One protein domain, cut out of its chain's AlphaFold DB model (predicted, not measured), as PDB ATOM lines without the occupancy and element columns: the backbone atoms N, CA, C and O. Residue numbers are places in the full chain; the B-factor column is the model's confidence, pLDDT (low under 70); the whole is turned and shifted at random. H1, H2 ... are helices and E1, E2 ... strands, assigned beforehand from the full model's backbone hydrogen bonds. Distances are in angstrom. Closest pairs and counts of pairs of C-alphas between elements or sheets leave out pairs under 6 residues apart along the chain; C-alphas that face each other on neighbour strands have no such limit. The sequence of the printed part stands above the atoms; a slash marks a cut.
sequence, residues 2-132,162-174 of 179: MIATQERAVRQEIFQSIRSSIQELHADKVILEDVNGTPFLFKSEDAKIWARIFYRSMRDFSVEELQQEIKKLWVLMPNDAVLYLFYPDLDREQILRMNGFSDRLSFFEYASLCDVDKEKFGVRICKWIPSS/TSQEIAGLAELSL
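This is residues 2 to 132 and 162 to 174 of the 179 residues of an uncharacterized protein of Omnitrophica bacterium RIFOXYB12_FULL_50_7 (UniProt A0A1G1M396). A curled sheet of five strands wraps round the long helix H1, while shorter helices H2 and H4 only graze the sheet and H3 is not on it. The tip of the hairpin E4 and E5, residues 115 to 120, sticks out, as does the beginning of H1, residues 2 to 7. The printed part has 144 residues, in the order H1 E1 E2 H2 E3 H3 E4 E5 H4, with a mixed sheet E1 E2 E3 E4 E5 and a mixed class of helices and strands. It is compact, with a radius of gyration of the C-alphas of 15.2 A and spans of 44 by 35 by 31 A.

H1, residues 2 to 25, begins at C-alpha 2 (-39.873, -41.660, -1.316) and is 35.1 A long. E1 is residues 41 to 43, E2 49 to 53, H2 63 to 76 with 20.5 A, E3 82 to 87 and H3 92 to 97. E4, residues 105 to 115, measures 31.8 A, and E5, residues 120 to 127, 22.6 A. H4, residues 163 to 174, ends at C-alpha 174 (-35.548, -28.763, -15.944).

The strongly twisted sheet curls round H1, two layers with this helix on one face; the closest C-alphas of H1 and E5, Ser 17 and Val 123, are 6.2 A apart. Hairpin E1 and E2 is antiparallel, N 42 to O 51 at 2.9 A. E2 and E3 are parallel, N 52 to O 84 at 2.8 A, as are E3 and E4, N 87 to O 108 at 2.9 A. E2, H2, E3 and E3, H3, E4 are strand-helix-strand units, parallel neighbour strands joined through a helix, with right-handed crossovers. Hairpin E4 and E5 is antiparallel, N 111 to O 124 at 2.9 A. H4 is only just on the sheet, with 5 pairs of C-alphas within 10 A. Every O i to N i+4 pair is within hydrogen-bond range in H1 and H3, against 9 of 10 in H2 and 6 of 8 in H4.

The C-alphas farthest apart, Asn 79 and Asp 117, are 46.6 A apart. Residues 133 to 161 are not printed, a gap of 39.6 A between C-alphas 132 and 162. The link from H1 to E1 is long. Of the printed residues 43 have pLDDT under 70, among them 162 to 174.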
ATOM      1  N   MET A   2     -41.130 -41.793  -2.090       53.09
ATOM      2  CA  MET A   2     -39.873 -41.660  -1.316       53.09
ATOM      3  C   MET A   2     -38.625 -41.271  -2.137       53.09
ATOM      4  O   MET A   2     -37.756 -40.577  -1.623       53.09
ATOM      5  N   ILE A   3     -38.547 -41.656  -3.419       55.03
ATOM      6  CA  ILE A   3     -37.371 -41.393  -4.277       55.03
ATOM      7  C   ILE A   3     -37.163 -39.888  -4.521       55.03
ATOM      8  O   ILE A   3     -36.048 -39.394  -4.395       55.03
ATOM      9  N   ALA A   4     -38.240 -39.141  -4.784       60.34
ATOM     10  CA  ALA A   4     -38.164 -37.701  -5.045       60.34
ATOM     11  C   ALA A   4     -37.709 -36.896  -3.813       60.34
ATOM     12  O   ALA A   4     -37.012 -35.891  -3.942       60.34
ATOM     13  N   THR A   5     -38.081 -37.342  -2.610       61.91
ATOM     14  CA  THR A   5     -37.676 -36.697  -1.354       61.91
ATOM     15  C   THR A   5     -36.199 -36.939  -1.059       61.91
ATOM     16  O   THR A   5     -35.497 -36.005  -0.677       61.91
ATOM     17  N   GLN A   6     -35.714 -38.162  -1.301       64.81
ATOM     18  CA  GLN A   6     -34.301 -38.501  -1.134       64.81
ATOM     19  C   GLN A   6     -33.420 -37.726  -2.119       64.81
ATOM     20  O   GLN A   6     -32.410 -37.148  -1.730       64.81
ATOM     21  N   GLU A   7     -33.826 -37.657  -3.387       68.75
ATOM     22  CA  GLU A   7     -33.099 -36.903  -4.407       68.75
ATOM     23  C   GLU A   7     -33.034 -35.408  -4.067       68.75
ATOM     24  O   GLU A   7     -31.985 -34.778  -4.193       68.75
ATOM     25  N   ARG A   8     -34.132 -34.836  -3.561       72.44
ATOM     26  CA  ARG A   8     -34.163 -33.443  -3.107       72.44
ATOM     27  C   ARG A   8     -33.210 -33.189  -1.936       72.44
ATOM     28  O   ARG A   8     -32.520 -32.172  -1.954       72.44
ATOM     29  N   ALA A   9     -33.158 -34.093  -0.959       73.50
ATOM     30  CA  ALA A   9     -32.256 -33.980   0.186       73.50
ATOM     31  C   ALA A   9     -30.782 -34.001  -0.255       73.50
ATOM     32  O   ALA A   9     -30.021 -33.107   0.108       73.50
ATOM     33  N   VAL A  10     -30.415 -34.939  -1.135       75.75
ATOM     34  CA  VAL A  10     -29.057 -35.034  -1.700       75.75
ATOM     35  C   VAL A  10     -28.687 -33.764  -2.472       75.75
ATOM     36  O   VAL A  10     -27.599 -33.215  -2.303       75.75
ATOM     37  N   ARG A  11     -29.600 -33.236  -3.298       79.00
ATOM     38  CA  ARG A  11     -29.356 -31.996  -4.052       79.00
ATOM     39  C   ARG A  11     -29.152 -30.785  -3.145       79.00
ATOM     40  O   ARG A  11     -28.306 -29.943  -3.449       79.00
ATOM     41  N   GLN A  12     -29.913 -30.700  -2.055       79.38
ATOM     42  CA  GLN A  12     -29.783 -29.632  -1.068       79.38
ATOM     43  C   GLN A  12     -28.437 -29.707  -0.344       79.38
ATOM     44  O   GLN A  12     -27.794 -28.682  -0.143       79.38
ATOM     45  N   GLU A  13     -27.978 -30.905  -0.006       80.19
ATOM     46  CA  GLU A  13     -26.676 -31.099   0.622       80.19
ATOM     47  C   GLU A  13     -25.508 -30.739  -0.306       80.19
ATOM     48  O   GLU A  13     -24.581 -30.038   0.107       80.19
ATOM     49  N   ILE A  14     -25.583 -31.138  -1.580       83.00
ATOM     50  CA  ILE A  14     -24.630 -30.718  -2.619       83.00
ATOM     51  C   ILE A  14     -24.581 -29.196  -2.715       83.00
ATOM     52  O   ILE A  14     -23.498 -28.612  -2.690       83.00
ATOM     53  N   PHE A  15     -25.746 -28.552  -2.773       85.31
ATOM     54  CA  PHE A  15     -25.836 -27.099  -2.824       85.31
ATOM     55  C   PHE A  15     -25.167 -26.446  -1.608       85.31
ATOM     56  O   PHE A  15     -24.327 -25.564  -1.777       85.31
ATOM     57  N   GLN A  16     -25.488 -26.896  -0.391       83.62
ATOM     58  CA  GLN A  16     -24.916 -26.321   0.832       83.62
ATOM     59  C   GLN A  16     -23.406 -26.546   0.929       83.62
ATOM     60  O   GLN A  16     -22.678 -25.640   1.335       83.62
ATOM     61  N   SER A  17     -22.922 -27.713   0.504       84.38
ATOM     62  CA  SER A  17     -21.490 -28.018   0.480       84.38
ATOM     63  C   SER A  17     -20.746 -27.103  -0.494       84.38
ATOM     64  O   SER A  17     -19.772 -26.459  -0.116       84.38
ATOM     65  N   ILE A  18     -21.251 -26.967  -1.725       86.75
ATOM     66  CA  ILE A  18     -20.663 -26.093  -2.751       86.75
ATOM     67  C   ILE A  18     -20.682 -24.631  -2.306       86.75
ATOM     68  O   ILE A  18     -19.682 -23.921  -2.441       86.75
ATOM     69  N   ARG A  19     -21.799 -24.180  -1.735       86.62
ATOM     70  CA  ARG A  19     -21.929 -22.827  -1.202       86.62
ATOM     71  C   ARG A  19     -20.922 -22.558  -0.089       86.62
ATOM     72  O   ARG A  19     -20.259 -21.525  -0.129       86.62
ATOM     73  N   SER A  20     -20.786 -23.479   0.862       84.44
ATOM     74  CA  SER A  20     -19.832 -23.352   1.971       84.44
ATOM     75  C   SER A  20     -18.396 -23.284   1.454       84.44
ATOM     76  O   SER A  20     -17.655 -22.386   1.835       84.44
ATOM     77  N   SER A  21     -18.025 -24.132   0.489       86.06
ATOM     78  CA  SER A  21     -16.692 -24.079  -0.124       86.06
ATOM     79  C   SER A  21     -16.421 -22.774  -0.880       86.06
ATOM     80  O   SER A  21     -15.302 -22.267  -0.852       86.06
ATOM     81  N   ILE A  22     -17.423 -22.196  -1.548       86.62
ATOM     82  CA  ILE A  22     -17.271 -20.881  -2.191       86.62
ATOM     83  C   ILE A  22     -17.139 -19.769  -1.149       86.62
ATOM     84  O   ILE A  22     -16.328 -18.865  -1.335       86.62
ATOM     85  N   GLN A  23     -17.902 -19.844  -0.057       84.44
ATOM     86  CA  GLN A  23     -17.817 -18.900   1.054       84.44
ATOM     87  C   GLN A  23     -16.442 -18.948   1.740       84.44
ATOM     88  O   GLN A  23     -15.923 -17.907   2.125       84.44
ATOM     89  N   GLU A  24     -15.835 -20.129   1.857       83.62
ATOM     90  CA  GLU A  24     -14.464 -20.297   2.356       83.62
ATOM     91  C   GLU A  24     -13.422 -19.729   1.385       83.62
ATOM     92  O   GLU A  24     -12.479 -19.063   1.810       83.62
ATOM     93  N   LEU A  25     -13.601 -19.952   0.077       83.50
ATOM     94  CA  LEU A  25     -12.707 -19.418  -0.955       83.50
ATOM     95  C   LEU A  25     -12.749 -17.883  -1.027       83.50
ATOM     96  O   LEU A  25     -11.741 -17.255  -1.347       83.50
ATOM     97  N   HIS A  26     -13.907 -17.295  -0.724       85.69
ATOM     98  CA  HIS A  26     -14.177 -15.858  -0.779       85.69
ATOM     99  C   HIS A  26     -14.734 -15.366   0.556       85.69
ATOM    100  O   HIS A  26     -15.878 -14.919   0.641       85.69
ATOM    101  N   ALA A  27     -13.927 -15.471   1.615       85.69
ATOM    102  CA  ALA A  27     -14.339 -15.139   2.982       85.69
ATOM    103  C   ALA A  27     -14.806 -13.679   3.160       85.69
ATOM    104  O   ALA A  27     -15.551 -13.381   4.090       85.69
ATOM    105  N   ASP A  28     -14.392 -12.772   2.273       86.12
ATOM    106  CA  ASP A  28     -14.804 -11.366   2.239       86.12
ATOM    107  C   ASP A  28     -16.145 -11.129   1.521       86.12
ATOM    108  O   ASP A  28     -16.677 -10.017   1.552       86.12
ATOM    109  N   LYS A  29     -16.699 -12.148   0.856       83.56
ATOM    110  CA  LYS A  29     -17.939 -12.054   0.080       83.56
ATOM    111  C   LYS A  29     -19.095 -12.674   0.837       83.56
ATOM    112  O   LYS A  29     -18.984 -13.774   1.354       83.56
ATOM    113  N   VAL A  30     -20.246 -12.011   0.826       84.38
ATOM    114  CA  VAL A  30     -21.488 -12.593   1.344       84.38
ATOM    115  C   VAL A  30     -22.163 -13.371   0.220       84.38
ATOM    116  O   VAL A  30     -22.576 -12.777  -0.778       84.38
ATOM    117  N   ILE A  31     -22.276 -14.694   0.354       81.81
ATOM    118  CA  ILE A  31     -23.045 -15.512  -0.591       81.81
ATOM    119  C   ILE A  31     -24.520 -15.515  -0.193       81.81
ATOM    120  O   ILE A  31     -24.883 -16.025   0.872       81.81
ATOM    121  N   LEU A  32     -25.367 -14.968  -1.070       71.75
ATOM    122  CA  LEU A  32     -26.794 -14.808  -0.809       71.75
ATOM    123  C   LEU A  32     -27.478 -16.166  -0.596       71.75
ATOM    124  O   LEU A  32     -27.284 -17.105  -1.370       71.75
ATOM    125  N   GLU A  33     -28.304 -16.245   0.449       64.81
ATOM    126  CA  GLU A  33     -29.257 -17.341   0.625       64.81
ATOM    127  C   GLU A  33     -30.422 -17.117  -0.307       64.81
ATOM    128  O   GLU A  33     -31.194 -16.173  -0.136       64.81
ATOM    129  N   ASP A  34     -30.555 -17.980  -1.305       59.19
ATOM    130  CA  ASP A  34     -31.766 -17.964  -2.095       59.19
ATOM    131  C   ASP A  34     -32.880 -18.660  -1.302       59.19
ATOM    132  O   ASP A  34     -32.964 -19.887  -1.233       59.19
ATOM    133  N   VAL A  35     -33.722 -17.844  -0.665       48.84
ATOM    134  CA  VAL A  35     -34.852 -18.272   0.179       48.84
ATOM    135  C   VAL A  35     -35.895 -19.057  -0.637       48.84
ATOM    136  O   VAL A  35     -36.681 -19.808  -0.067       48.84
ATOM    137  N   ASN A  36     -35.867 -18.939  -1.973       49.31
ATOM    138  CA  ASN A  36     -36.745 -19.653  -2.905       49.31
ATOM    139  C   ASN A  36     -35.969 -20.443  -3.980       49.31
ATOM    140  O   ASN A  36     -36.559 -20.885  -4.968       49.31
ATOM    141  N   GLY A  37     -34.653 -20.595  -3.818       45.75
ATOM    142  CA  GLY A  37     -33.751 -20.863  -4.930       45.75
ATOM    143  C   GLY A  37     -33.807 -22.258  -5.503       45.75
ATOM    144  O   GLY A  37     -33.493 -23.251  -4.847       45.75
ATOM    145  N   THR A  38     -34.110 -22.309  -6.791       53.56
ATOM    146  CA  THR A  38     -33.776 -23.403  -7.696       53.56
ATOM    147  C   THR A  38     -32.269 -23.688  -7.511       53.56
ATOM    148  O   THR A  38     -31.468 -22.812  -7.831       53.56
ATOM    149  N   PRO A  39     -31.845 -24.860  -6.990       63.91
ATOM    150  CA  PRO A  39     -30.505 -25.118  -6.421       63.91
ATOM    151  C   PRO A  39     -29.359 -25.204  -7.450       63.91
ATOM    152  O   PRO A  39     -28.387 -25.932  -7.281       63.91
ATOM    153  N   PHE A  40     -29.473 -24.474  -8.552       75.94
ATOM    154  CA  PHE A  40     -28.644 -24.624  -9.733       75.94
ATOM    155  C   PHE A  40     -27.836 -23.365 -10.062       75.94
ATOM    156  O   PHE A  40     -26.927 -23.467 -10.876       75.94
ATOM    157  N   LEU A  41     -28.153 -22.185  -9.515       84.25
ATOM    158  CA  LEU A  41     -27.412 -20.937  -9.754       84.25
ATOM    159  C   LEU A  41     -27.486 -20.030  -8.522       84.25
ATOM    160  O   LEU A  41     -28.575 -19.752  -8.036       84.25
ATOM    161  N   PHE A  42     -26.348 -19.529  -8.049       85.25
ATOM    162  CA  PHE A  42     -26.290 -18.520  -6.991       85.25
ATOM    163  C   PHE A  42     -25.116 -17.563  -7.200       85.25
ATOM    164  O   PHE A  42     -24.242 -17.798  -8.038       85.25
ATOM    165  N   LYS A  43     -25.104 -16.457  -6.449       87.81
ATOM    166  CA  LYS A  43     -24.056 -15.438  -6.537       87.81
ATOM    167  C   LYS A  43     -23.781 -14.748  -5.202       87.81
ATOM    168  O   LYS A  43     -24.600 -14.809  -4.282       87.81
ATOM    169  N   SER A  44     -22.640 -14.072  -5.112       87.31
ATOM    170  CA  SER A  44     -22.353 -13.135  -4.025       87.31
ATOM    171  C   SER A  44     -23.265 -11.906  -4.086       87.31
ATOM    172  O   SER A  44     -23.805 -11.561  -5.141       87.31
ATOM    173  N   GLU A  45     -23.427 -11.224  -2.954       86.31
ATOM    174  CA  GLU A  45     -24.243 -10.012  -2.821       86.31
ATOM    175  C   GLU A  45     -23.809  -8.902  -3.791       86.31
ATOM    176  O   GLU A  45     -24.643  -8.274  -4.443       86.31
ATOM    177  N   ASP A  46     -22.499  -8.728  -3.965       85.06
ATOM    178  CA  ASP A  46     -21.897  -7.786  -4.914       85.06
ATOM    179  C   ASP A  46     -21.877  -8.292  -6.371       85.06
ATOM    180  O   ASP A  46     -21.378  -7.607  -7.265       85.06
ATOM    181  N   ALA A  47     -22.414  -9.493  -6.614       87.06
ATOM    182  CA  ALA A  47     -22.445 -10.181  -7.899       87.06
ATOM    183  C   ALA A  47     -21.065 -10.379  -8.557       87.06
ATOM    184  O   ALA A  47     -20.995 -10.537  -9.777       87.06
ATOM    185  N   LYS A  48     -19.975 -10.384  -7.781       89.38
ATOM    186  CA  LYS A  48     -18.620 -10.669  -8.283       89.38
ATOM    187  C   LYS A  48     -18.319 -12.159  -8.378       89.38
ATOM    188  O   LYS A  48     -17.481 -12.544  -9.184       89.38
ATOM    189  N   ILE A  49     -19.010 -12.998  -7.611       89.69
ATOM    190  CA  ILE A  49     -18.875 -14.455  -7.655       89.69
ATOM    191  C   ILE A  49     -20.198 -15.045  -8.123       89.69
ATOM    192  O   ILE A  49     -21.228 -14.761  -7.521       89.69
ATOM    193  N   TRP A  50     -20.177 -15.862  -9.173       91.69
ATOM    194  CA  TRP A  50     -21.337 -16.607  -9.661       91.69
ATOM    195  C   TRP A  50     -21.009 -18.092  -9.701       91.69
ATOM    196  O   TRP A  50     -19.910 -18.484 -10.091       91.69
ATOM    197  N   ALA A  51     -21.967 -18.923  -9.316       90.56
ATOM    198  CA  ALA A  51     -21.795 -20.362  -9.227       90.56
ATOM    199  C   ALA A  51     -23.003 -21.088  -9.815       90.56
ATOM    200  O   ALA A  51     -24.129 -20.893  -9.362       90.56
ATOM    201  N   ARG A  52     -22.756 -21.941 -10.809       90.38
ATOM    202  CA  ARG A  52     -23.749 -22.776 -11.486       90.38
ATOM    203  C   ARG A  52     -23.501 -24.243 -11.143       90.38
ATOM    204  O   ARG A  52     -22.395 -24.737 -11.351       90.38
ATOM    205  N   ILE A  53     -24.522 -24.938 -10.653       88.94
ATOM    206  CA  ILE A  53     -24.469 -26.362 -10.305       88.94
ATOM    207  C   ILE A  53     -25.285 -27.162 -11.317       88.94
ATOM    208  O   ILE A  53     -26.474 -26.907 -11.522       88.94
ATOM    209  N   PHE A  54     -24.646 -28.164 -11.912       87.88
ATOM    210  CA  PHE A  54     -25.256 -29.151 -12.790       87.88
ATOM    211  C   PHE A  54     -25.341 -30.480 -12.054       87.88
ATOM    212  O   PHE A  54     -24.348 -30.908 -11.490       87.88
ATOM    213  N   TYR A  55     -26.490 -31.158 -12.106       85.38
ATOM    214  CA  TYR A  55     -26.688 -32.479 -11.481       85.38
ATOM    215  C   TYR A  55     -26.515 -33.657 -12.449       85.38
ATOM    216  O   TYR A  55     -26.836 -34.795 -12.113       85.38
ATOM    217  N   ARG A  56     -26.017 -33.382 -13.655       85.88
ATOM    218  CA  ARG A  56     -25.751 -34.357 -14.718       85.88
ATOM    219  C   ARG A  56     -24.301 -34.240 -15.164       85.88
ATOM    220  O   ARG A  56     -23.719 -33.166 -15.021       85.88
ATOM    221  N   SER A  57     -23.730 -35.332 -15.680       87.62
ATOM    222  CA  SER A  57     -22.366 -35.315 -16.223       87.62
ATOM    223  C   SER A  57     -22.262 -34.257 -17.316       87.62
ATOM    224  O   SER A  57     -23.206 -34.040 -18.073       87.62
ATOM    225  N   MET A  58     -21.101 -33.622 -17.430       88.69
ATOM    226  CA  MET A  58     -20.823 -32.691 -18.520       88.69
ATOM    227  C   MET A  58     -20.995 -33.348 -19.903       88.69
ATOM    228  O   MET A  58     -21.363 -32.676 -20.859       88.69
ATOM    229  N   ARG A  59     -20.800 -34.672 -19.994       89.00
ATOM    230  CA  ARG A  59     -20.986 -35.475 -21.217       89.00
ATOM    231  C   ARG A  59     -22.420 -35.510 -21.731       89.00
ATOM    232  O   ARG A  59     -22.629 -35.825 -22.898       89.00
ATOM    233  N   ASP A  60     -23.384 -35.200 -20.871       85.81
ATOM    234  CA  ASP A  60     -24.801 -35.182 -21.228       85.81
ATOM    235  C   ASP A  60     -25.195 -33.931 -22.025       85.81
ATOM    236  O   ASP A  60     -26.332 -33.845 -22.487       85.81
ATOM    237  N   PHE A  61     -24.281 -32.969 -22.166       85.81
ATOM    238  CA  PHE A  61     -24.486 -31.724 -22.890       85.81
ATOM    239  C   PHE A  61     -23.575 -31.678 -24.112       85.81
ATOM    240  O   PHE A  61     -22.429 -32.131 -24.084       85.81
ATOM    241  N   SER A  62     -24.081 -31.101 -25.196       87.38
ATOM    242  CA  SER A  62     -23.249 -30.731 -26.336       87.38
ATOM    243  C   SER A  62     -22.357 -29.540 -25.986       87.38
ATOM    244  O   SER A  62     -22.686 -28.706 -25.136       87.38
ATOM    245  N   VAL A  63     -21.231 -29.417 -26.693       87.12
ATOM    246  CA  VAL A  63     -20.342 -28.261 -26.540       87.12
ATOM    247  C   VAL A  63     -21.126 -26.976 -26.806       87.12
ATOM    248  O   VAL A  63     -21.017 -26.024 -26.044       87.12
ATOM    249  N   GLU A  64     -21.974 -26.956 -27.830       87.44
ATOM    250  CA  GLU A  64     -22.787 -25.804 -28.212       87.44
ATOM    251  C   GLU A  64     -23.737 -25.357 -27.091       87.44
ATOM    252  O   GLU A  64     -23.814 -24.160 -26.806       87.44
ATOM    253  N   GLU A  65     -24.420 -26.291 -26.423       87.62
ATOM    254  CA  GLU A  65     -25.305 -25.991 -25.288       87.62
ATOM    255  C   GLU A  65     -24.530 -25.373 -24.123       87.62
ATOM    256  O   GLU A  65     -24.933 -24.339 -23.583       87.62
ATOM    257  N   LEU A  66     -23.378 -25.955 -23.777       87.19
ATOM    258  CA  LEU A  66     -22.514 -25.440 -22.715       87.19
ATOM    259  C   LEU A  66     -22.001 -24.035 -23.042       87.19
ATOM    260  O   LEU A  66     -22.040 -23.136 -22.200       87.19
ATOM    261  N   GLN A  67     -21.573 -23.811 -24.286       86.94
ATOM    262  CA  GLN A  67     -21.128 -22.500 -24.748       86.94
ATOM    263  C   GLN A  67     -22.251 -21.458 -24.693       86.94
ATOM    264  O   GLN A  67     -22.003 -20.303 -24.339       86.94
ATOM    265  N   GLN A  68     -23.477 -21.830 -25.065       86.44
ATOM    266  CA  GLN A  68     -24.631 -20.933 -25.008       86.44
ATOM    267  C   GLN A  68     -25.000 -20.575 -23.570       86.44
ATOM    268  O   GLN A  68     -25.246 -19.403 -23.294       86.44
ATOM    269  N   GLU A  69     -24.992 -21.543 -22.654       86.94
ATOM    270  CA  GLU A  69     -25.247 -21.296 -21.233       86.94
ATOM    271  C   GLU A  69     -24.208 -20.335 -20.640       86.94
ATOM    272  O   GLU A  69     -24.560 -19.331 -20.019       86.94
ATOM    273  N   ILE A  70     -22.921 -20.576 -20.911       88.69
ATOM    274  CA  ILE A  70     -21.834 -19.694 -20.467       88.69
ATOM    275  C   ILE A  70     -22.018 -18.277 -21.028       88.69
ATOM    276  O   ILE A  70     -21.892 -17.301 -20.290       88.69
ATOM    277  N   LYS A  71     -22.364 -18.139 -22.315       87.94
ATOM    278  CA  LYS A  71     -22.628 -16.830 -22.939       87.94
ATOM    279  C   LYS A  71     -23.810 -16.108 -22.293       87.94
ATOM    280  O   LYS A  71     -23.704 -14.908 -22.053       87.94
ATOM    281  N   LYS A  72     -24.909 -16.811 -21.994       87.00
ATOM    282  CA  LYS A  72     -26.069 -16.227 -21.298       87.00
ATOM    283  C   LYS A  72     -25.658 -15.667 -19.943       87.00
ATOM    284  O   LYS A  72     -25.976 -14.522 -19.645       87.00
ATOM    285  N   LEU A  73     -24.908 -16.441 -19.159       87.56
ATOM    286  CA  LEU A  73     -24.413 -15.990 -17.860       87.56
ATOM    287  C   LEU A  73     -23.478 -14.785 -18.009       87.56
ATOM    288  O   LEU A  73     -23.647 -13.802 -17.294       87.56
ATOM    289  N   TRP A  74     -22.572 -14.788 -18.991       88.69
ATOM    290  CA  TRP A  74     -21.667 -13.658 -19.212       88.69
ATOM    291  C   TRP A  74     -22.356 -12.343 -19.562       88.69
ATOM    292  O   TRP A  74     -21.871 -11.298 -19.146       88.69
ATOM    293  N   VAL A  75     -23.483 -12.375 -20.275       87.88
ATOM    294  CA  VAL A  75     -24.270 -11.162 -20.565       87.88
ATOM    295  C   VAL A  75     -24.842 -10.541 -19.284       87.88
ATOM    296  O   VAL A  75     -25.024  -9.328 -19.212       87.88
ATOM    297  N   LEU A  76     -25.117 -11.363 -18.270       84.50
ATOM    298  CA  LEU A  76     -25.743 -10.951 -17.010       84.50
ATOM    299  C   LEU A  76     -24.717 -10.572 -15.935       84.50
ATOM    300  O   LEU A  76     -25.048  -9.907 -14.950       84.50
ATOM    301  N   MET A  77     -23.479 -11.025 -16.101       85.94
ATOM    302  CA  MET A  77     -22.412 -10.867 -15.127       85.94
ATOM    303  C   MET A  77     -21.663  -9.541 -15.305       85.94
ATOM    304  O   MET A  77     -21.377  -9.131 -16.430       85.94
ATOM    305  N   PRO A  78     -21.258  -8.883 -14.203       87.62
ATOM    306  CA  PRO A  78     -20.290  -7.797 -14.266       87.62
ATOM    307  C   PRO A  78     -18.995  -8.229 -14.966       87.62
ATOM    308  O   PRO A  78     -18.544  -9.366 -14.824       87.62
ATOM    309  N   ASN A  79     -18.354  -7.289 -15.665       84.56
ATOM    310  CA  ASN A  79     -17.144  -7.552 -16.450       84.56
ATOM    311  C   ASN A  79     -15.955  -8.075 -15.645       84.56
ATOM    312  O   ASN A  79     -14.994  -8.507 -16.254       84.56
ATOM    313  N   ASP A  80     -15.950  -7.990 -14.326       87.88
ATOM    314  CA  ASP A  80     -14.875  -8.458 -13.449       87.88
ATOM    315  C   ASP A  80     -15.321  -9.618 -12.551       87.88
ATOM    316  O   ASP A  80     -14.577 -10.047 -11.673       87.88
ATOM    317  N   ALA A  81     -16.530 -10.137 -12.771       89.31
ATOM    318  CA  ALA A  81     -17.046 -11.269 -12.029       89.31
ATOM    319  C   ALA A  81     -16.445 -12.597 -12.514       89.31
ATOM    320  O   ALA A  81     -16.116 -12.775 -13.692       89.31
ATOM    321  N   VAL A  82     -16.350 -13.546 -11.587       91.31
ATOM    322  CA  VAL A  82     -15.909 -14.922 -11.834       91.31
ATOM    323  C   VAL A  82     -17.094 -15.876 -11.866       91.31
ATOM    324  O   VAL A  82     -18.062 -15.708 -11.121       91.31
ATOM    325  N   LEU A  83     -17.007 -16.876 -12.739       91.75
ATOM    326  CA  LEU A  83     -18.016 -17.909 -12.935       91.75
ATOM    327  C   LEU A  83     -17.437 -19.275 -12.582       91.75
ATOM    328  O   LEU A  83     -16.439 -19.711 -13.158       91.75
ATOM    329  N   TYR A  84     -18.096 -19.970 -11.664       92.56
ATOM    330  CA  TYR A  84     -17.762 -21.329 -11.261       92.56
ATOM    331  C   TYR A  84     -18.841 -22.293 -11.732       92.56
ATOM    332  O   TYR A  84     -20.017 -22.107 -11.432       92.56
ATOM    333  N   LEU A  85     -18.442 -23.325 -12.470       92.25
ATOM    334  CA  LEU A  85     -19.340 -24.374 -12.939       92.25
ATOM    335  C   LEU A  85     -19.017 -25.680 -12.215       92.25
ATOM    336  O   LEU A  85     -17.870 -26.125 -12.236       92.25
ATOM    337  N   PHE A  86     -20.024 -26.292 -11.600       91.00
ATOM    338  CA  PHE A  86     -19.903 -27.517 -10.813       91.00
ATOM    339  C   PHE A  86     -20.646 -28.662 -11.494       91.00
ATOM    340  O   PHE A  86     -21.840 -28.533 -11.759       91.00
ATOM    341  N   TYR A  87     -19.965 -29.781 -11.723       91.50
ATOM    342  CA  TYR A  87     -20.532 -30.991 -12.326       91.50
ATOM    343  C   TYR A  87     -20.222 -32.228 -11.474       91.50
ATOM    344  O   TYR A  87     -19.171 -32.261 -10.837       91.50
ATOM    345  N   PRO A  88     -21.066 -33.274 -11.495       87.94
ATOM    346  CA  PRO A  88     -20.749 -34.554 -10.870       87.94
ATOM    347  C   PRO A  88     -19.610 -35.305 -11.581       87.94
ATOM    348  O   PRO A  88     -18.957 -36.149 -10.977       87.94
ATOM    349  N   ASP A  89     -19.395 -35.019 -12.867       89.50
ATOM    350  CA  ASP A  89     -18.358 -35.617 -13.710       89.50
ATOM    351  C   ASP A  89     -17.997 -34.628 -14.827       89.50
ATOM    352  O   ASP A  89     -18.883 -34.155 -15.553       89.50
ATOM    353  N   LEU A  90     -16.715 -34.274 -14.930       89.31
ATOM    354  CA  LEU A  90     -16.213 -33.334 -15.934       89.31
ATOM    355  C   LEU A  90     -15.721 -34.055 -17.196       89.31
ATOM    356  O   LEU A  90     -14.974 -35.032 -17.142       89.31
ATOM    357  N   ASP A  91     -16.024 -33.481 -18.359       89.06
ATOM    358  CA  ASP A  91     -15.435 -33.899 -19.629       89.06
ATOM    359  C   ASP A  91     -14.269 -32.977 -19.998       89.06
ATOM    360  O   ASP A  91     -14.436 -31.866 -20.503       89.06
ATOM    361  N   ARG A  92     -13.052 -33.464 -19.748       85.06
ATOM    362  CA  ARG A  92     -11.812 -32.718 -20.001       85.06
ATOM    363  C   ARG A  92     -11.638 -32.365 -21.474       85.06
ATOM    364  O   ARG A  92     -11.126 -31.289 -21.768       85.06
ATOM    365  N   GLU A  93     -12.052 -33.237 -22.391       85.38
ATOM    366  CA  GLU A  93     -11.954 -32.939 -23.818       85.38
ATOM    367  C   GLU A  93     -12.922 -31.827 -24.201       85.38
ATOM    368  O   GLU A  93     -12.534 -30.922 -24.934       85.38
ATOM    369  N   GLN A  94     -14.148 -31.842 -23.674       86.75
ATOM    370  CA  GLN A  94     -15.089 -30.747 -23.903       86.75
ATOM    371  C   GLN A  94     -14.596 -29.428 -23.311       86.75
ATOM    372  O   GLN A  94     -14.661 -28.408 -23.994       86.75
ATOM    373  N   ILE A  95     -14.038 -29.435 -22.094       84.56
ATOM    374  CA  ILE A  95     -13.423 -28.239 -21.488       84.56
ATOM    375  C   ILE A  95     -12.333 -27.667 -22.401       84.56
ATOM    376  O   ILE A  95     -12.287 -26.457 -22.623       84.56
ATOM    377  N   LEU A  96     -11.481 -28.525 -22.969       81.88
ATOM    378  CA  LEU A  96     -10.431 -28.104 -23.897       81.88
ATOM    379  C   LEU A  96     -11.002 -27.605 -25.235       81.88
ATOM    380  O   LEU A  96     -10.574 -26.564 -25.722       81.88
ATOM    381  N   ARG A  97     -12.001 -28.284 -25.814       81.25
ATOM    382  CA  ARG A  97     -12.665 -27.867 -27.071       81.25
ATOM    383  C   ARG A  97     -13.402 -26.538 -26.934       81.25
ATOM    384  O   ARG A  97     -13.515 -25.793 -27.901       81.25
ATOM    385  N   MET A  98     -13.864 -26.221 -25.729       77.75
ATOM    386  CA  MET A  98     -14.445 -24.926 -25.392       77.75
ATOM    387  C   MET A  98     -13.423 -23.775 -25.349       77.75
ATOM    388  O   MET A  98     -13.850 -22.645 -25.141       77.75
ATOM    389  N   ASN A  99     -12.123 -24.044 -25.554       55.50
ATOM    390  CA  ASN A  99     -11.016 -23.092 -25.729       55.50
ATOM    391  C   ASN A  99     -11.178 -21.758 -24.973       55.50
ATOM    392  O   ASN A  99     -11.648 -20.764 -25.523       55.50
ATOM    393  N   GLY A 100     -10.699 -21.721 -23.724       58.81
ATOM    394  CA  GLY A 100     -10.248 -20.480 -23.080       58.81
ATOM    395  C   GLY A 100     -11.295 -19.376 -22.914       58.81
ATOM    396  O   GLY A 100     -10.947 -18.210 -23.048       58.81
ATOM    397  N   PHE A 101     -12.551 -19.726 -22.612       59.31
ATOM    398  CA  PHE A 101     -13.650 -18.766 -22.425       59.31
ATOM    399  C   PHE A 101     -13.276 -17.512 -21.628       59.31
ATOM    400  O   PHE A 101     -13.679 -16.414 -21.999       59.31
ATOM    401  N   SER A 102     -12.556 -17.683 -20.519       68.25
ATOM    402  CA  SER A 102     -11.953 -16.609 -19.730       68.25
ATOM    403  C   SER A 102     -11.137 -17.233 -18.597       68.25
ATOM    404  O   SER A 102     -11.478 -18.297 -18.085       68.25
ATOM    405  N   ASP A 103     -10.096 -16.534 -18.162       78.81
ATOM    406  CA  ASP A 103      -9.402 -16.721 -16.881       78.81
ATOM    407  C   ASP A 103     -10.332 -16.633 -15.653       78.81
ATOM    408  O   ASP A 103     -10.023 -17.162 -14.585       78.81
ATOM    409  N   ARG A 104     -11.506 -16.017 -15.817       86.50
ATOM    410  CA  ARG A 104     -12.557 -15.891 -14.804       86.50
ATOM    411  C   ARG A 104     -13.547 -17.055 -14.794       86.50
ATOM    412  O   ARG A 104     -14.463 -17.048 -13.975       86.50
ATOM    413  N   LEU A 105     -13.394 -18.036 -15.686       89.44
ATOM    414  CA  LEU A 105     -14.179 -19.270 -15.689       89.44
ATOM    415  C   LEU A 105     -13.401 -20.381 -14.982       89.44
ATOM    416  O   LEU A 105     -12.233 -20.622 -15.279       89.44
ATOM    417  N   SER A 106     -14.035 -21.099 -14.061       89.38
ATOM    418  CA  SER A 106     -13.445 -22.297 -13.455       89.38
ATOM    419  C   SER A 106     -14.439 -23.449 -13.407       89.38
ATOM    420  O   SER A 106     -15.623 -23.256 -13.140       89.38
ATOM    421  N   PHE A 107     -13.921 -24.653 -13.642       90.19
ATOM    422  CA  PHE A 107     -14.680 -25.898 -13.622       90.19
ATOM    423  C   PHE A 107     -14.324 -26.703 -12.376       90.19
ATOM    424  O   PHE A 107     -13.147 -26.842 -12.025       90.19
ATOM    425  N   PHE A 108     -15.344 -27.245 -11.729       90.44
ATOM    426  CA  PHE A 108     -15.230 -28.055 -10.530       90.44
ATOM    427  C   PHE A 108     -15.999 -29.357 -10.717       90.44
ATOM    428  O   PHE A 108     -17.117 -29.370 -11.231       90.44
ATOM    429  N   GLU A 109     -15.391 -30.447 -10.275       90.00
ATOM    430  CA  GLU A 109     -16.050 -31.738 -10.143       90.00
ATOM    431  C   GLU A 109     -16.473 -31.929  -8.689       90.00
ATOM    432  O   GLU A 109     -15.690 -31.638  -7.781       90.00
ATOM    433  N   TYR A 110     -17.684 -32.427  -8.456       87.81
ATOM    434  CA  TYR A 110     -18.138 -32.805  -7.127       87.81
ATOM    435  C   TYR A 110     -18.569 -34.270  -7.074       87.81
ATOM    436  O   TYR A 110     -19.164 -34.797  -8.003       87.81
ATOM    437  N   ALA A 111     -18.302 -34.940  -5.959       82.44
ATOM    438  CA  ALA A 111     -18.725 -36.319  -5.743       82.44
ATOM    439  C   ALA A 111     -19.341 -36.462  -4.354       82.44
ATOM    440  O   ALA A 111     -18.780 -35.979  -3.368       82.44
ATOM    441  N   SER A 112     -20.488 -37.141  -4.284       75.56
ATOM    442  CA  SER A 112     -21.103 -37.494  -3.003       75.56
ATOM    443  C   SER A 112     -20.275 -38.598  -2.351       75.56
ATOM    444  O   SER A 112     -20.044 -39.649  -2.948       75.56
ATOM    445  N   LEU A 113     -19.807 -38.344  -1.138       69.06
ATOM    446  CA  LEU A 113     -19.187 -39.323  -0.264       69.06
ATOM    447  C   LEU A 113     -20.288 -39.870   0.643       69.06
ATOM    448  O   LEU A 113     -20.816 -39.148   1.485       69.06
ATOM    449  N   CYS A 114     -20.634 -41.140   0.457       58.72
ATOM    450  CA  CYS A 114     -21.474 -41.864   1.403       58.72
ATOM    451  C   CYS A 114     -20.556 -42.677   2.316       58.72
ATOM    452  O   CYS A 114     -20.010 -43.692   1.881       58.72
ATOM    453  N   ASP A 115     -20.373 -42.241   3.563       53.28
ATOM    454  CA  ASP A 115     -19.764 -43.088   4.586       53.28
ATOM    455  C   ASP A 115     -20.858 -43.992   5.172       53.28
ATOM    456  O   ASP A 115     -21.670 -43.562   5.999       53.28
ATOM    457  N   VAL A 116     -20.908 -45.235   4.682       53.94
ATOM    458  CA  VAL A 116     -21.913 -46.246   5.060       53.94
ATOM    459  C   VAL A 116     -21.878 -46.532   6.566       53.94
ATOM    460  O   VAL A 116     -22.906 -46.879   7.139       53.94
ATOM    461  N   ASP A 117     -20.739 -46.298   7.222       55.09
ATOM    462  CA  ASP A 117     -20.543 -46.619   8.635       55.09
ATOM    463  C   ASP A 117     -20.894 -45.462   9.588       55.09
ATOM    464  O   ASP A 117     -20.938 -45.664  10.803       55.09
ATOM    465  N   LYS A 118     -21.132 -44.239   9.083       55.69
ATOM    466  CA  LYS A 118     -21.304 -43.043   9.940       55.69
ATOM    467  C   LYS A 118     -22.542 -42.197   9.669       55.69
ATOM    468  O   LYS A 118     -22.671 -41.154  10.307       55.69
ATOM    469  N   GLU A 119     -23.398 -42.584   8.720       55.34
ATOM    470  CA  GLU A 119     -24.528 -41.760   8.235       55.34
ATOM    471  C   GLU A 119     -24.117 -40.318   7.866       55.34
ATOM    472  O   GLU A 119     -24.946 -39.413   7.769       55.34
ATOM    473  N   LYS A 120     -22.818 -40.081   7.653       56.78
ATOM    474  CA  LYS A 120     -22.290 -38.788   7.244       56.78
ATOM    475  C   LYS A 120     -22.227 -38.787   5.736       56.78
ATOM    476  O   LYS A 120     -21.373 -39.440   5.134       56.78
ATOM    477  N   PHE A 121     -23.141 -38.033   5.153       62.69
ATOM    478  CA  PHE A 121     -22.973 -37.564   3.800       62.69
ATOM    479  C   PHE A 121     -21.993 -36.385   3.816       62.69
ATOM    480  O   PHE A 121     -21.930 -35.582   4.749       62.69
ATOM    481  N   GLY A 122     -21.120 -36.372   2.822       69.50
ATOM    482  CA  GLY A 122     -20.200 -35.277   2.573       69.50
ATOM    483  C   GLY A 122     -20.017 -35.123   1.077       69.50
ATOM    484  O   GLY A 122     -20.249 -36.059   0.315       69.50
ATOM    485  N   VAL A 123     -19.589 -33.951   0.627       77.25
ATOM    486  CA  VAL A 123     -19.358 -33.708  -0.798       77.25
ATOM    487  C   VAL A 123     -17.904 -33.333  -0.998       77.25
ATOM    488  O   VAL A 123     -17.418 -32.345  -0.455       77.25
ATOM    489  N   ARG A 124     -17.193 -34.141  -1.785       80.94
ATOM    490  CA  ARG A 124     -15.847 -33.803  -2.244       80.94
ATOM    491  C   ARG A 124     -15.974 -32.841  -3.411       80.94
ATOM    492  O   ARG A 124     -16.694 -33.159  -4.349       80.94
ATOM    493  N   ILE A 125     -15.240 -31.735  -3.389       85.19
ATOM    494  CA  ILE A 125     -15.199 -30.757  -4.480       85.19
ATOM    495  C   ILE A 125     -13.749 -30.598  -4.933       85.19
ATOM    496  O   ILE A 125     -12.868 -30.308  -4.126       85.19
ATOM    497  N   CYS A 126     -13.502 -30.782  -6.226       80.25
ATOM    498  CA  CYS A 126     -12.180 -30.703  -6.834       80.25
ATOM    499  C   CYS A 126     -12.191 -29.676  -7.965       80.25
ATOM    500  O   CYS A 126     -12.957 -29.807  -8.919       80.25
ATOM    501  N   LYS A 127     -11.308 -28.675  -7.904       85.00
ATOM    502  CA  LYS A 127     -11.081 -27.769  -9.034       85.00
ATOM    503  C   LYS A 127     -10.319 -28.504 -10.132       85.00
ATOM    504  O   LYS A 127      -9.264 -29.081  -9.865       85.00
ATOM    505  N   TRP A 128     -10.798 -28.430 -11.367       80.88
ATOM    506  CA  TRP A 128      -9.994 -28.846 -12.507       80.88
ATOM    507  C   TRP A 128      -8.942 -27.782 -12.817       80.88
ATOM    508  O   TRP A 128      -9.249 -26.594 -12.947       80.88
ATOM    509  N   ILE A 129      -7.692 -28.219 -12.938       72.31
ATOM    510  CA  ILE A 129      -6.567 -27.380 -13.336       72.31
ATOM    511  C   ILE A 129      -6.022 -27.980 -14.633       72.31
ATOM    512  O   ILE A 129      -5.676 -29.167 -14.633       72.31
ATOM    513  N   PRO A 130      -5.940 -27.212 -15.733       65.00
ATOM    514  CA  PRO A 130      -5.261 -27.688 -16.923       65.00
ATOM    515  C   PRO A 130      -3.813 -27.978 -16.544       65.00
ATOM    516  O   PRO A 130      -3.099 -27.094 -16.070       65.00
ATOM    517  N   SER A 131      -3.367 -29.215 -16.749       50.47
ATOM    518  CA  SER A 131      -1.945 -29.528 -16.745       50.47
ATOM    519  C   SER A 131      -1.334 -28.767 -17.913       50.47
ATOM    520  O   SER A 131      -1.431 -29.198 -19.060       50.47
ATOM    521  N   SER A 132      -0.793 -27.585 -17.626       48.78
ATOM    522  CA  SER A 132      -0.013 -26.799 -18.566       48.78
ATOM    523  C   SER A 132       0.986 -27.732 -19.240       48.78
ATOM    524  O   SER A 132       1.812 -28.339 -18.553       48.78
ATOM    525  N   THR A 162     -34.243 -10.755 -11.902       43.28
ATOM    526  CA  THR A 162     -35.583 -11.020 -11.407       43.28
ATOM    527  C   THR A 162     -35.780 -12.529 -11.281       43.28
ATOM    528  O   THR A 162     -35.186 -13.323 -12.013       43.28
ATOM    529  N   SER A 163     -36.651 -12.953 -10.368       44.16
ATOM    530  CA  SER A 163     -36.988 -14.371 -10.189       44.16
ATOM    531  C   SER A 163     -37.474 -15.036 -11.488       44.16
ATOM    532  O   SER A 163     -37.331 -16.243 -11.650       44.16
ATOM    533  N   GLN A 164     -37.997 -14.253 -12.436       41.12
ATOM    534  CA  GLN A 164     -38.443 -14.714 -13.750       41.12
ATOM    535  C   GLN A 164     -37.275 -15.001 -14.709       41.12
ATOM    536  O   GLN A 164     -37.311 -15.989 -15.437       41.12
ATOM    537  N   GLU A 165     -36.206 -14.201 -14.670       42.97
ATOM    538  CA  GLU A 165     -34.975 -14.461 -15.431       42.97
ATOM    539  C   GLU A 165     -34.231 -15.688 -14.882       42.97
ATOM    540  O   GLU A 165     -33.718 -16.504 -15.646       42.97
ATOM    541  N   ILE A 166     -34.247 -15.877 -13.557       48.19
ATOM    542  CA  ILE A 166     -33.715 -17.078 -12.892       48.19
ATOM    543  C   ILE A 166     -34.544 -18.318 -13.261       48.19
ATOM    544  O   ILE A 166     -33.974 -19.376 -13.525       48.19
ATOM    545  N   ALA A 167     -35.874 -18.199 -13.340       45.47
ATOM    546  CA  ALA A 167     -36.744 -19.282 -13.798       45.47
ATOM    547  C   ALA A 167     -36.457 -19.677 -15.259       45.47
ATOM    548  O   ALA A 167     -36.366 -20.867 -15.551       45.47
ATOM    549  N   GLY A 168     -36.207 -18.709 -16.147       40.03
ATOM    550  CA  GLY A 168     -35.809 -18.977 -17.537       40.03
ATOM    551  C   GLY A 168     -34.438 -19.659 -17.681       40.03
ATOM    552  O   GLY A 168     -34.225 -20.430 -18.612       40.03
ATOM    553  N   LEU A 169     -33.510 -19.440 -16.739       44.53
ATOM    554  CA  LEU A 169     -32.224 -20.159 -16.671       44.53
ATOM    555  C   LEU A 169     -32.348 -21.540 -15.997       44.53
ATOM    556  O   LEU A 169     -31.523 -22.429 -16.224       44.53
ATOM    557  N   ALA A 170     -33.384 -21.751 -15.183       44.28
ATOM    558  CA  ALA A 170     -33.704 -23.053 -14.604       44.28
ATOM    559  C   ALA A 170     -34.273 -24.037 -15.641       44.28
ATOM    560  O   ALA A 170     -34.127 -25.245 -15.453       44.28
ATOM    561  N   GLU A 171     -34.854 -23.554 -16.747       45.16
ATOM    562  CA  GLU A 171     -35.429 -24.404 -17.803       45.16
ATOM    563  C   GLU A 171     -34.401 -25.347 -18.447       45.16
ATOM    564  O   GLU A 171     -34.723 -26.505 -18.708       45.16
ATOM    565  N   LEU A 172     -33.135 -24.932 -18.596       41.44
ATOM    566  CA  LEU A 172     -32.080 -25.822 -19.110       41.44
ATOM    567  C   LEU A 172     -31.754 -26.979 -18.153       41.44
ATOM    568  O   LEU A 172     -31.362 -28.057 -18.590       41.44
ATOM    569  N   SER A 173     -31.952 -26.792 -16.846       42.16
ATOM    570  CA  SER A 173     -31.793 -27.855 -15.842       42.16
ATOM    571  C   SER A 173     -33.067 -28.693 -15.652       42.16
ATOM    572  O   SER A 173     -33.006 -29.773 -15.064       42.16
ATOM    573  N   LEU A 174     -34.213 -28.190 -16.125       39.62
ATOM    574  CA  LEU A 174     -35.548 -28.763 -15.944       39.62
ATOM    575  C   LEU A 174     -36.095 -29.490 -17.175       39.62
ATOM    576  O   LEU A 174     -37.184 -30.050 -17.076       39.62
TER     577      LEU A 174